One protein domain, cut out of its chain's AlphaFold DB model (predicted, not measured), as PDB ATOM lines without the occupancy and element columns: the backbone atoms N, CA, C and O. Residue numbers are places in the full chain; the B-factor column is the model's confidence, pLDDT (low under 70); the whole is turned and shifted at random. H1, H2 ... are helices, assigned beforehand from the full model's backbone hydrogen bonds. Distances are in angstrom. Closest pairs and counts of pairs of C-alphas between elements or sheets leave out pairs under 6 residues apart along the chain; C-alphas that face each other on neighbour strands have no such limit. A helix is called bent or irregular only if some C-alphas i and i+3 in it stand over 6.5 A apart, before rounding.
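This is residues 38 to 137 of the 138 residues of a protein of Nocardioides caeni (UniProt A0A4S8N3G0). Two long helices, H1 and H4, lie side by side and run opposite ways, and at one end, where H1 reaches past the beginning of H4, the chain swings out along H2 and folds back along H3 in a loose, open head. Residues 80 to 99, in H2, H3 and the link between them, stand free. The printed part has 100 residues with four named helices, in the order H1, H2, H3, H4, no named strand, and the class all helix. The whole is loose, with a radius of gyration of the C-alphas of 18.4 A, and elongated, spanning 56 by 33 by 21 A.

Find C-alpha 38 at (217.884, 265.542, 169.995); from there H1, residues 38 to 69, runs 46.6 A to C-alpha 69 at (226.954, 230.927, 140.155). Next come H2, residues 73 to 88, 20.1 A long, and H3, residues 94 to 107, 19.6 A long. H4, residues 113 to 135, runs 32.8 A and ends at C-alpha 135, (205.011, 262.723, 173.214).

Look first at H1 and H4, which touch at a shallow tilt of 8 degrees, opposite ways. Their closest C-alphas, those of Ala 55 and Phe 117, are 5.7 A apart, and H1 touches H4 with residues 44 to 59 alone. H1 and H2 are close but not clearly touching, about perpendicular at 84 degrees; their closest C-alphas, those of Glu 66 and Glu 73, are 6.8 A apart. H2 is irregular, with C-alphas 79 and 82 7.7 A apart, and has a kink of 56 degrees near residue 82. H3 is apart from H1, H2 and H4. Each O i to N i+4 pair is within hydrogen-bond range in H1, H3 and H4; in H2, 10 of 12 are.

The C-alphas farthest apart, those of Gly 70 and Ala 137, are 56.3 A apart. The printed part has no cut, and its three links between helices are tight. Residues 132 to 137 also stand free, and at residues 134 to 137 you find pLDDT under 70, against a mean of 88.0 for the printed part.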
ATOM      1  N   ASP A  38     216.678 265.754 170.799       80.81
ATOM      2  CA  ASP A  38     217.884 265.542 169.995       80.81
ATOM      3  C   ASP A  38     218.352 264.075 169.994       80.81
ATOM      4  O   ASP A  38     218.872 263.582 168.990       80.81
ATOM      5  N   ILE A  39     218.140 263.350 171.097       85.12
ATOM      6  CA  ILE A  39     218.538 261.943 171.225       85.12
ATOM      7  C   ILE A  39     217.609 261.052 170.404       85.12
ATOM      8  O   ILE A  39     218.068 260.170 169.677       85.12
ATOM      9  N   ALA A  40     216.305 261.284 170.481       83.00
ATOM     10  CA  ALA A  40     215.317 260.540 169.727       83.00
ATOM     11  C   ALA A  40     215.440 260.819 168.217       83.00
ATOM     12  O   ALA A  40     215.273 259.902 167.410       83.00
ATOM     13  N   MET A  41     215.814 262.044 167.830       84.81
ATOM     14  CA  MET A  41     216.159 262.385 166.449       84.81
ATOM     15  C   MET A  41     217.398 261.615 165.967       84.81
ATOM     16  O   MET A  41     217.356 260.989 164.907       84.81
ATOM     17  N   ASP A  42     218.488 261.604 166.745       86.19
ATOM     18  CA  ASP A  42     219.707 260.855 166.405       86.19
ATOM     19  C   ASP A  42     219.430 259.353 166.226       86.19
ATOM     20  O   ASP A  42     219.847 258.749 165.230       86.19
ATOM     21  N   GLN A  43     218.651 258.771 167.141       89.00
ATOM     22  CA  GLN A  43     218.236 257.371 167.084       89.00
ATOM     23  C   GLN A  43     217.379 257.067 165.853       89.00
ATOM     24  O   GLN A  43     217.595 256.045 165.197       89.00
ATOM     25  N   ALA A  44     216.436 257.947 165.501       88.75
ATOM     26  CA  ALA A  44     215.612 257.786 164.307       88.75
ATOM     27  C   ALA A  44     216.469 257.803 163.032       88.75
ATOM     28  O   ALA A  44     216.324 256.930 162.172       88.75
ATOM     29  N   VAL A  45     217.417 258.740 162.926       89.19
ATOM     30  CA  VAL A  45     218.330 258.806 161.776       89.19
ATOM     31  C   VAL A  45     219.242 257.578 161.717       89.19
ATOM     32  O   VAL A  45     219.434 257.015 160.640       89.19
ATOM     33  N   ALA A  46     219.781 257.126 162.853       92.38
ATOM     34  CA  ALA A  46     220.602 255.916 162.921       92.38
ATOM     35  C   ALA A  46     219.827 254.663 162.484       92.38
ATOM     36  O   ALA A  46     220.355 253.833 161.742       92.38
ATOM     37  N   LEU A  47     218.564 254.543 162.896       92.62
ATOM     38  CA  LEU A  47     217.691 253.440 162.505       92.62
ATOM     39  C   LEU A  47     217.439 253.428 160.992       92.62
ATOM     40  O   LEU A  47     217.584 252.384 160.354       92.62
ATOM     41  N   LEU A  48     217.106 254.582 160.409       92.06
ATOM     42  CA  LEU A  48     216.864 254.707 158.969       92.06
ATOM     43  C   LEU A  48     218.117 254.382 158.142       92.06
ATOM     44  O   LEU A  48     218.024 253.665 157.144       92.06
ATOM     45  N   ASP A  49     219.290 254.838 158.585       93.38
ATOM     46  CA  ASP A  49     220.570 254.512 157.945       93.38
ATOM     47  C   ASP A  49     220.863 253.002 158.006       93.38
ATOM     48  O   ASP A  49     221.206 252.377 156.999       93.38
ATOM     49  N   GLY A  50     220.617 252.371 159.159       94.62
ATOM     50  CA  GLY A  50     220.762 250.925 159.335       94.62
ATOM     51  C   GLY A  50     219.860 250.099 158.410       94.62
ATOM     52  O   GLY A  50     220.297 249.076 157.863       94.62
ATOM     53  N   ILE A  51     218.622 250.549 158.183       94.88
ATOM     54  CA  ILE A  51     217.689 249.925 157.231       94.88
ATOM     55  C   ILE A  51     218.229 250.048 155.802       94.88
ATOM     56  O   ILE A  51     218.286 249.047 155.083       94.88
ATOM     57  N   GLY A  52     218.691 251.241 155.409       93.38
ATOM     58  CA  GLY A  52     219.302 251.476 154.097       93.38
ATOM     59  C   GLY A  52     220.533 250.599 153.856       93.38
ATOM     60  O   GLY A  52     220.631 249.921 152.831       93.38
ATOM     61  N   ALA A  53     221.435 250.532 154.835       94.25
ATOM     62  CA  ALA A  53     222.635 249.707 154.761       94.25
ATOM     63  C   ALA A  53     222.306 248.207 154.659       94.25
ATOM     64  O   ALA A  53     222.955 247.475 153.911       94.25
ATOM     65  N   THR A  54     221.285 247.739 155.382       94.06
ATOM     66  CA  THR A  54     220.834 246.340 155.316       94.06
ATOM     67  C   THR A  54     220.262 246.006 153.943       94.06
ATOM     68  O   THR A  54     220.667 245.010 153.349       94.06
ATOM     69  N   ALA A  55     219.403 246.865 153.394       93.56
ATOM     70  CA  ALA A  55     218.841 246.671 152.061       93.56
ATOM     71  C   ALA A  55     219.918 246.659 150.968       93.56
ATOM     72  O   ALA A  55     219.893 245.798 150.088       93.56
ATOM     73  N   ALA A  56     220.893 247.570 151.043       92.75
ATOM     74  CA  ALA A  56     222.013 247.609 150.108       92.75
ATOM     75  C   ALA A  56     222.833 246.310 150.153       92.75
ATOM     76  O   ALA A  56     223.093 245.712 149.108       92.75
ATOM     77  N   ARG A  57     223.180 245.827 151.356       95.69
ATOM     78  CA  ARG A  57     223.903 244.556 151.524       95.69
ATOM     79  C   ARG A  57     223.126 243.369 150.957       95.69
ATOM     80  O   ARG A  57     223.713 242.585 150.218       95.69
ATOM     81  N   SER A  58     221.831 243.255 151.251       93.38
ATOM     82  CA  SER A  58     221.006 242.148 150.748       93.38
ATOM     83  C   SER A  58     220.887 242.162 149.223       93.38
ATOM     84  O   SER A  58     221.091 241.130 148.591       93.38
ATOM     85  N   ARG A  59     220.654 243.330 148.606       92.38
ATOM     86  CA  ARG A  59     220.653 243.461 147.136       92.38
ATOM     87  C   ARG A  59     221.988 243.045 146.526       92.38
ATOM     88  O   ARG A  59     222.020 242.326 145.534       92.38
ATOM     89  N   HIS A  60     223.093 243.502 147.114       94.88
ATOM     90  CA  HIS A  60     224.429 243.151 146.641       94.88
ATOM     91  C   HIS A  60     224.694 241.650 146.754       94.88
ATOM     92  O   HIS A  60     225.313 241.094 145.855       94.88
ATOM     93  N   ALA A  61     224.226 241.001 147.823       91.81
ATOM     94  CA  ALA A  61     224.378 239.564 148.008       91.81
ATOM     95  C   ALA A  61     223.657 238.767 146.911       91.81
ATOM     96  O   ALA A  61     224.281 237.891 146.322       91.81
ATOM     97  N   VAL A  62     222.410 239.127 146.578       89.31
ATOM     98  CA  VAL A  62     221.648 238.490 145.484       89.31
ATOM     99  C   VAL A  62     222.384 238.647 144.151       89.31
ATOM    100  O   VAL A  62     222.725 237.664 143.502       89.31
ATOM    101  N   VAL A  63     222.752 239.879 143.784       90.19
ATOM    102  CA  VAL A  63     223.459 240.145 142.518       90.19
ATOM    103  C   VAL A  63     224.827 239.454 142.467       90.19
ATOM    104  O   VAL A  63     225.268 239.005 141.409       90.19
ATOM    105  N   ALA A  64     225.542 239.395 143.591       92.44
ATOM    106  CA  ALA A  64     226.827 238.712 143.666       92.44
ATOM    107  C   ALA A  64     226.671 237.195 143.527       92.44
ATOM    108  O   ALA A  64     227.491 236.589 142.838       92.44
ATOM    109  N   ALA A  65     225.638 236.606 144.137       89.50
ATOM    110  CA  ALA A  65     225.334 235.186 144.028       89.50
ATOM    111  C   ALA A  65     225.061 234.801 142.572       89.50
ATOM    112  O   ALA A  65     225.766 233.942 142.050       89.50
ATOM    113  N   GLU A  66     224.165 235.517 141.886       90.19
ATOM    114  CA  GLU A  66     223.852 235.261 140.472       90.19
ATOM    115  C   GLU A  66     225.087 235.393 139.568       90.19
ATOM    116  O   GLU A  66     225.334 234.562 138.693       90.19
ATOM    117  N   ARG A  67     225.924 236.415 139.795       92.19
ATOM    118  CA  ARG A  67     227.164 236.609 139.023       92.19
ATOM    119  C   ARG A  67     228.193 235.505 139.248       92.19
ATOM    120  O   ARG A  67     228.955 235.210 138.332       92.19
ATOM    121  N   GLN A  68     228.277 234.963 140.461       93.25
ATOM    122  CA  GLN A  68     229.257 233.934 140.818       93.25
ATOM    123  C   GLN A  68     228.808 232.540 140.382       93.25
ATOM    124  O   GLN A  68     229.637 231.763 139.914       93.25
ATOM    125  N   SER A  69     227.520 232.224 140.533       90.12
ATOM    126  CA  SER A  69     226.954 230.927 140.155       90.12
ATOM    127  C   SER A  69     226.656 230.831 138.658       90.12
ATOM    128  O   SER A  69     226.661 229.732 138.107       90.12
ATOM    129  N   GLY A  70     226.383 231.963 137.997       92.94
ATOM    130  CA  GLY A  70     225.826 231.991 136.644       92.94
ATOM    131  C   GLY A  70     224.377 231.496 136.576       92.94
ATOM    132  O   GLY A  70     223.885 231.245 135.479       92.94
ATOM    133  N   GLN A  71     223.722 231.333 137.726       89.56
ATOM    134  CA  GLN A  71     222.343 230.877 137.872       89.56
ATOM    135  C   GLN A  71     221.508 232.010 138.455       89.56
ATOM    136  O   GLN A  71     221.935 232.675 139.400       89.56
ATOM    137  N   SER A  72     220.311 232.202 137.917       86.56
ATOM    138  CA  SER A  72     219.288 233.023 138.560       86.56
ATOM    139  C   SER A  72     218.832 232.399 139.882       86.56
ATOM    140  O   SER A  72     218.983 231.197 140.121       86.56
ATOM    141  N   GLU A  73     218.220 233.216 140.736       84.56
ATOM    142  CA  GLU A  73     217.673 232.764 142.021       84.56
ATOM    143  C   GLU A  73     216.639 231.629 141.864       84.56
ATOM    144  O   GLU A  73     216.620 230.685 142.656       84.56
ATOM    145  N   LEU A  74     215.802 231.694 140.820       83.38
ATOM    146  CA  LEU A  74     214.792 230.672 140.529       83.38
ATOM    147  C   LEU A  74     215.439 229.345 140.114       83.38
ATOM    148  O   LEU A  74     215.076 228.298 140.642       83.38
ATOM    149  N   GLU A  75     216.434 229.391 139.223       87.12
ATOM    150  CA  GLU A  75     217.179 228.197 138.800       87.12
ATOM    151  C   GLU A  75     217.911 227.552 139.980       87.12
ATOM    152  O   GLU A  75     217.914 226.327 140.119       87.12
ATOM    153  N   TRP A  76     218.501 228.364 140.864       85.50
ATOM    154  CA  TRP A  76     219.104 227.860 142.093       85.50
ATOM    155  C   TRP A  76     218.060 227.175 142.981       85.50
ATOM    156  O   TRP A  76     218.296 226.067 143.464       85.50
ATOM    157  N   TRP A  77     216.894 227.793 143.175       83.06
ATOM    158  CA  TRP A  77     215.830 227.236 144.009       83.06
ATOM    159  C   TRP A  77     215.313 225.895 143.476       83.06
ATOM    160  O   TRP A  77     215.216 224.927 144.233       83.06
ATOM    161  N   GLU A  78     215.051 225.807 142.171       85.19
ATOM    162  CA  GLU A  78     214.613 224.573 141.508       85.19
ATOM    163  C   GLU A  78     215.662 223.461 141.621       85.19
ATOM    164  O   GLU A  78     215.321 222.318 141.926       85.19
ATOM    165  N   ALA A  79     216.946 223.794 141.449       87.81
ATOM    166  CA  ALA A  79     218.038 222.827 141.539       87.81
ATOM    167  C   ALA A  79     218.298 222.314 142.968       87.81
ATOM    168  O   ALA A  79     218.841 221.222 143.131       87.81
ATOM    169  N   ASN A  80     217.940 223.082 144.003       86.44
ATOM    170  CA  ASN A  80     218.274 222.770 145.399       86.44
ATOM    171  C   ASN A  80     217.074 222.309 146.246       86.44
ATOM    172  O   ASN A  80     217.263 221.940 147.406       86.44
ATOM    173  N   ALA A  81     215.853 222.293 145.697       84.38
ATOM    174  CA  ALA A  81     214.634 221.970 146.442       84.38
ATOM    175  C   ALA A  81     214.685 220.600 147.149       84.38
ATOM    176  O   ALA A  81     214.309 220.494 148.318       84.38
ATOM    177  N   GLU A  82     215.185 219.561 146.474       87.31
ATOM    178  CA  GLU A  82     215.301 218.207 147.038       87.31
ATOM    179  C   GLU A  82     216.308 218.157 148.195       87.31
ATOM    180  O   GLU A  82     215.962 217.732 149.298       87.31
ATOM    181  N   ALA A  83     217.518 218.686 147.988       90.19
ATOM    182  CA  ALA A  83     218.565 218.728 149.008       90.19
ATOM    183  C   ALA A  83     218.141 219.535 150.251       90.19
ATOM    184  O   ALA A  83     218.446 219.160 151.386       90.19
ATOM    185  N   LEU A  84     217.395 220.629 150.057       83.88
ATOM    186  CA  LEU A  84     216.798 221.392 151.155       83.88
ATOM    187  C   LEU A  84     215.739 220.568 151.900       83.88
ATOM    188  O   LEU A  84     215.709 220.588 153.132       83.88
ATOM    189  N   GLY A  85     214.910 219.810 151.177       84.88
ATOM    190  CA  GLY A  85     213.942 218.878 151.759       84.88
ATOM    191  C   GLY A  85     214.605 217.804 152.628       84.88
ATOM    192  O   GLY A  85     214.180 217.581 153.766       84.88
ATOM    193  N   GLU A  86     215.692 217.198 152.148       89.06
ATOM    194  CA  GLU A  86     216.491 216.240 152.922       89.06
ATOM    195  C   GLU A  86     217.094 216.883 154.179       89.06
ATOM    196  O   GLU A  86     217.000 216.323 155.275       89.06
ATOM    197  N   ALA A  87     217.640 218.098 154.057       87.69
ATOM    198  CA  ALA A  87     218.223 218.840 155.175       87.69
ATOM    199  C   ALA A  87     217.201 219.192 156.275       87.69
ATOM    200  O   ALA A  87     217.557 219.305 157.456       87.69
ATOM    201  N   MET A  88     215.916 219.335 155.933       82.00
ATOM    202  CA  MET A  88     214.855 219.520 156.928       82.00
ATOM    203  C   MET A  88     214.633 218.269 157.793       82.00
ATOM    204  O   MET A  88     214.169 218.401 158.933       82.00
ATOM    205  N   GLY A  89     215.031 217.085 157.313       87.00
ATOM    206  CA  GLY A  89     215.047 215.839 158.081       87.00
ATOM    207  C   GLY A  89     213.657 215.379 158.518       87.00
ATOM    208  O   GLY A  89     213.497 214.891 159.635       87.00
ATOM    209  N   GLY A  90     212.636 215.622 157.689       83.25
ATOM    210  CA  GLY A  90     211.242 215.267 157.982       83.25
ATOM    211  C   GLY A  90     210.592 216.067 159.119       83.25
ATOM    212  O   GLY A  90     209.506 215.713 159.568       83.25
ATOM    213  N   ARG A  91     211.235 217.134 159.612       87.00
ATOM    214  CA  ARG A  91     210.634 218.030 160.610       87.00
ATOM    215  C   ARG A  91     209.580 218.913 159.956       87.00
ATOM    216  O   ARG A  91     209.854 219.579 158.961       87.00
ATOM    217  N   GLU A  92     208.408 218.980 160.571       85.81
ATOM    218  CA  GLU A  92     207.324 219.844 160.114       85.81
ATOM    219  C   GLU A  92     207.344 221.194 160.837       85.81
ATOM    220  O   GLU A  92     207.375 221.262 162.067       85.81
ATOM    221  N   PHE A  93     207.272 222.283 160.069       88.56
ATOM    222  CA  PHE A  93     207.170 223.646 160.596       88.56
ATOM    223  C   PHE A  93     205.979 224.373 159.963       88.56
ATOM    224  O   PHE A  93     206.180 225.244 159.121       88.56
ATOM    225  N   PRO A  94     204.730 224.077 160.368       90.81
ATOM    226  CA  PRO A  94     203.537 224.517 159.637       90.81
ATOM    227  C   PRO A  94     203.458 226.031 159.394       90.81
ATOM    228  O   PRO A  94     203.044 226.478 158.324       90.81
ATOM    229  N   LEU A  95     203.883 226.841 160.372       94.00
ATOM    230  CA  LEU A  95     203.938 228.296 160.221       94.00
ATOM    231  C   LEU A  95     205.008 228.725 159.210       94.00
ATOM    232  O   LEU A  95     204.710 229.514 158.317       94.00
ATOM    233  N   ALA A  96     206.231 228.209 159.349       89.31
ATOM    234  CA  ALA A  96     207.337 228.556 158.464       89.31
ATOM    235  C   ALA A  96     207.073 228.073 157.033       89.31
ATOM    236  O   ALA A  96     207.298 228.834 156.102       89.31
ATOM    237  N   SER A  97     206.512 226.874 156.861       89.62
ATOM    238  CA  SER A  97     206.098 226.340 155.563       89.62
ATOM    239  C   SER A  97     205.043 227.226 154.907       89.62
ATOM    240  O   SER A  97     205.210 227.606 153.756       89.62
ATOM    241  N   ARG A  98     203.999 227.643 155.640       94.12
ATOM    242  CA  ARG A  98     202.966 228.539 155.094       94.12
ATOM    243  C   ARG A  98     203.536 229.899 154.683       94.12
ATOM    244  O   ARG A  98     203.191 230.411 153.623       94.12
ATOM    245  N   VAL A  99     204.376 230.498 155.529       94.44
ATOM    246  CA  VAL A  99     204.993 231.805 155.245       94.44
ATOM    247  C   VAL A  99     205.977 231.698 154.083       94.44
ATOM    248  O   VAL A  99     205.931 232.526 153.180       94.44
ATOM    249  N   GLY A 100     206.827 230.671 154.084       88.88
ATOM    250  CA  GLY A 100     207.801 230.404 153.032       88.88
ATOM    251  C   GLY A 100     207.143 230.103 151.690       88.88
ATOM    252  O   GLY A 100     207.592 230.630 150.682       88.88
ATOM    253  N   GLN A 101     206.042 229.346 151.674       89.25
ATOM    254  CA  GLN A 101     205.269 229.088 150.461       89.25
ATOM    255  C   GLN A 101     204.685 230.383 149.886       89.25
ATOM    256  O   GLN A 101     204.933 230.696 148.729       89.25
ATOM    257  N   ALA A 102     203.977 231.175 150.697       94.69
ATOM    258  CA  ALA A 102     203.414 232.446 150.239       94.69
ATOM    259  C   ALA A 102     204.500 233.434 149.768       94.69
ATOM    260  O   ALA A 102     204.315 234.140 148.778       94.69
ATOM    261  N   ALA A 103     205.640 233.481 150.466       91.38
ATOM    262  CA  ALA A 103     206.786 234.292 150.071       91.38
ATOM    263  C   ALA A 103     207.394 233.803 148.748       91.38
ATOM    264  O   ALA A 103     207.596 234.612 147.851       91.38
ATOM    265  N   GLY A 104     207.633 232.500 148.600       87.56
ATOM    266  CA  GLY A 104     208.199 231.902 147.390       87.56
ATOM    267  C   GLY A 104     207.291 232.065 146.171       87.56
ATOM    268  O   GLY A 104     207.768 232.450 145.109       87.56
ATOM    269  N   GLU A 105     205.978 231.873 146.329       89.94
ATOM    270  CA  GLU A 105     204.988 232.113 145.270       89.94
ATOM    271  C   GLU A 105     204.994 233.577 144.806       89.94
ATOM    272  O   GLU A 105     204.897 233.847 143.609       89.94
ATOM    273  N   LEU A 106     205.156 234.528 145.732       91.88
ATOM    274  CA  LEU A 106     205.172 235.954 145.416       91.88
ATOM    275  C   LEU A 106     206.515 236.437 144.850       91.88
ATOM    276  O   LEU A 106     206.528 237.253 143.930       91.88
ATOM    277  N   TYR A 107     207.632 236.000 145.431       89.25
ATOM    278  CA  TYR A 107     208.969 236.498 145.096       89.25
ATOM    279  C   TYR A 107     209.573 235.758 143.905       89.25
ATOM    280  O   TYR A 107     210.403 236.337 143.213       89.25
ATOM    281  N   GLN A 108     209.169 234.498 143.674       86.06
ATOM    282  CA  GLN A 108     209.831 233.575 142.740       86.06
ATOM    283  C   GLN A 108     211.351 233.496 143.000       86.06
ATOM    284  O   GLN A 108     212.162 233.410 142.085       86.06
ATOM    285  N   ALA A 109     211.720 233.604 144.278       83.44
ATOM    286  CA  ALA A 109     213.071 233.813 144.781       83.44
ATOM    287  C   ALA A 109     213.104 233.507 146.286       83.44
ATOM    288  O   ALA A 109     212.066 233.569 146.956       83.44
ATOM    289  N   ALA A 110     214.286 233.251 146.859       81.94
ATOM    290  CA  ALA A 110     214.405 233.050 148.306       81.94
ATOM    291  C   ALA A 110     214.191 234.353 149.105       81.94
ATOM    292  O   ALA A 110     213.830 234.320 150.284       81.94
ATOM    293  N   SER A 111     214.398 235.517 148.478       86.38
ATOM    294  CA  SER A 111     214.177 236.827 149.095       86.38
ATOM    295  C   SER A 111     213.824 237.915 148.074       86.38
ATOM    296  O   SER A 111     214.130 237.798 146.895       86.38
ATOM    297  N   ASP A 112     213.211 239.002 148.552       91.12
ATOM    298  CA  ASP A 112     212.953 240.231 147.789       91.12
ATOM    299  C   ASP A 112     213.465 241.425 148.622       91.12
ATOM    300  O   ASP A 112     212.718 241.981 149.443       91.12
ATOM    301  N   PRO A 113     214.755 241.800 148.483       92.00
ATOM    302  CA  PRO A 113     215.357 242.885 149.260       92.00
ATOM    303  C   PRO A 113     214.631 244.228 149.105       92.00
ATOM    304  O   PRO A 113     214.600 245.040 150.032       92.00
ATOM    305  N   ASP A 114     214.018 244.472 147.948       92.25
ATOM    306  CA  ASP A 114     213.331 245.719 147.624       92.25
ATOM    307  C   ASP A 114     212.036 245.844 148.413       92.25
ATOM    308  O   ASP A 114     211.724 246.899 148.973       92.25
ATOM    309  N   ARG A 115     211.259 244.765 148.452       94.12
ATOM    310  CA  ARG A 115     210.026 244.697 149.228       94.12
ATOM    311  C   ARG A 115     210.302 244.697 150.720       94.12
ATOM    312  O   ARG A 115     209.599 245.391 151.448       94.12
ATOM    313  N   GLN A 116     211.333 243.983 151.164       94.50
ATOM    314  CA  GLN A 116     211.759 243.991 152.564       94.50
ATOM    315  C   GLN A 116     212.152 245.401 153.022       94.50
ATOM    316  O   GLN A 116     211.727 245.832 154.092       94.50
ATOM    317  N   PHE A 117     212.890 246.150 152.193       94.38
ATOM    318  CA  PHE A 117     213.243 247.543 152.477       94.38
ATOM    319  C   PHE A 117     212.010 248.441 152.627       94.38
ATOM    320  O   PHE A 117     211.908 249.173 153.610       94.38
ATOM    321  N   ARG A 118     211.058 248.363 151.688       95.38
ATOM    322  CA  ARG A 118     209.814 249.152 151.754       95.38
ATOM    323  C   ARG A 118     209.005 248.815 153.002       95.38
ATOM    324  O   ARG A 118     208.639 249.714 153.744       95.38
ATOM    325  N   PHE A 119     208.816 247.524 153.274       95.88
ATOM    326  CA  PHE A 119     208.105 247.067 154.465       95.88
ATOM    327  C   PHE A 119     208.756 247.576 155.759       95.88
ATOM    328  O   PHE A 119     208.056 248.038 156.661       95.88
ATOM    329  N   ALA A 120     210.089 247.527 155.852       95.50
ATOM    330  CA  ALA A 120     210.823 248.035 157.008       95.50
ATOM    331  C   ALA A 120     210.646 249.551 157.177       95.50
ATOM    332  O   ALA A 120     210.385 250.016 158.286       95.50
ATOM    333  N   LEU A 121     210.747 250.310 156.082       95.31
ATOM    334  CA  LEU A 121     210.580 251.760 156.096       95.31
ATOM    335  C   LEU A 121     209.164 252.156 156.531       95.31
ATOM    336  O   LEU A 121     209.020 252.957 157.452       95.31
ATOM    337  N   ASP A 122     208.138 251.547 155.936       95.50
ATOM    338  CA  ASP A 122     206.734 251.811 156.267       95.50
ATOM    339  C   ASP A 122     206.447 251.497 157.742       95.50
ATOM    340  O   ASP A 122     205.831 252.293 158.452       95.50
ATOM    341  N   THR A 123     206.957 250.362 158.229       95.56
ATOM    342  CA  THR A 123     206.785 249.929 159.622       95.56
ATOM    343  C   THR A 123     207.447 250.900 160.598       95.56
ATOM    344  O   THR A 123     206.843 251.284 161.601       95.56
ATOM    345  N   VAL A 124     208.679 251.327 160.312       93.38
ATOM    346  CA  VAL A 124     209.418 252.237 161.193       93.38
ATOM    347  C   VAL A 124     208.831 253.640 161.169       93.38
ATOM    348  O   VAL A 124     208.654 254.224 162.233       93.38
ATOM    349  N   ILE A 125     208.465 254.166 160.001       90.50
ATOM    350  CA  ILE A 125     207.810 255.475 159.903       90.50
ATOM    351  C   ILE A 125     206.476 255.463 160.654       90.50
ATOM    352  O   ILE A 125     206.187 256.407 161.392       90.50
ATOM    353  N   ALA A 126     205.687 254.392 160.532       91.62
ATOM    354  CA  ALA A 126     204.455 254.242 161.300       91.62
ATOM    355  C   ALA A 126     204.726 254.240 162.816       91.62
ATOM    356  O   ALA A 126     204.067 254.970 163.557       91.62
ATOM    357  N   GLY A 127     205.732 253.489 163.276       90.56
ATOM    358  CA  GLY A 127     206.127 253.457 164.688       90.56
ATOM    359  C   GLY A 127     206.610 254.812 165.216       90.56
ATOM    360  O   GLY A 127     206.190 255.243 166.291       90.56
ATOM    361  N   LEU A 128     207.436 255.520 164.440       86.81
ATOM    362  CA  LEU A 128     207.896 256.869 164.774       86.81
ATOM    363  C   LEU A 128     206.719 257.846 164.844       86.81
ATOM    364  O   LEU A 128     206.612 258.588 165.811       86.81
ATOM    365  N   THR A 129     205.786 257.791 163.892       85.88
ATOM    366  CA  THR A 129     204.594 258.657 163.878       85.88
ATOM    367  C   THR A 129     203.730 258.465 165.129       85.88
ATOM    368  O   THR A 129     203.247 259.441 165.699       85.88
ATOM    369  N   VAL A 130     203.565 257.223 165.600       87.56
ATOM    370  CA  VAL A 130     202.846 256.941 166.855       87.56
ATOM    371  C   VAL A 130     203.583 257.521 168.062       87.56
ATOM    372  O   VAL A 130     202.950 258.122 168.927       87.56
ATOM    373  N   ARG A 131     204.913 257.381 168.117       80.88
ATOM    374  CA  ARG A 131     205.731 257.950 169.199       80.88
ATOM    375  C   ARG A 131     205.635 259.475 169.233       80.88
ATOM    376  O   ARG A 131     205.427 260.036 170.301       80.88
ATOM    377  N   LEU A 132     205.685 260.111 168.064       79.12
ATOM    378  CA  LEU A 132     205.493 261.551 167.911       79.12
ATOM    379  C   LEU A 132     204.125 262.009 168.410       79.12
ATOM    380  O   LEU A 132     204.033 262.985 169.139       79.12
ATOM    381  N   ALA A 133     203.057 261.293 168.062       73.12
ATOM    382  CA  ALA A 133     201.718 261.628 168.538       73.12
ATOM    383  C   ALA A 133     201.556 261.440 170.061       73.12
ATOM    384  O   ALA A 133     200.750 262.136 170.675       73.12
ATOM    385  N   GLY A 134     202.303 260.507 170.664       62.78
ATOM    386  CA  GLY A 134     202.279 260.227 172.102       62.78
ATOM    387  C   GLY A 134     203.048 261.241 172.955       62.78
ATOM    388  O   GLY A 134     202.553 261.623 174.014       62.78
ATOM    389  N   ASP A 135     204.205 261.722 172.489       56.47
ATOM    390  CA  ASP A 135     205.011 262.723 173.214       56.47
ATOM    391  C   ASP A 135     204.351 264.116 173.221       56.47
ATOM    392  O   ASP A 135     204.583 264.903 174.129       56.47
ATOM    393  N   GLN A 136     203.455 264.414 172.271       51.06
ATOM    394  CA  GLN A 136     202.673 265.663 172.251       51.06
ATOM    395  C   GLN A 136     201.496 265.683 173.250       51.06
ATOM    396  O   GLN A 136     200.793 266.689 173.350       51.06
ATOM    397  N   ALA A 137     201.228 264.572 173.945       43.78
ATOM    398  CA  ALA A 137     200.103 264.428 174.873       43.78
ATOM    399  C   ALA A 137     200.498 264.520 176.363       43.78
ATOM    400  O   ALA A 137     199.630 264.338 177.221       43.78
TER     401      ALA A 137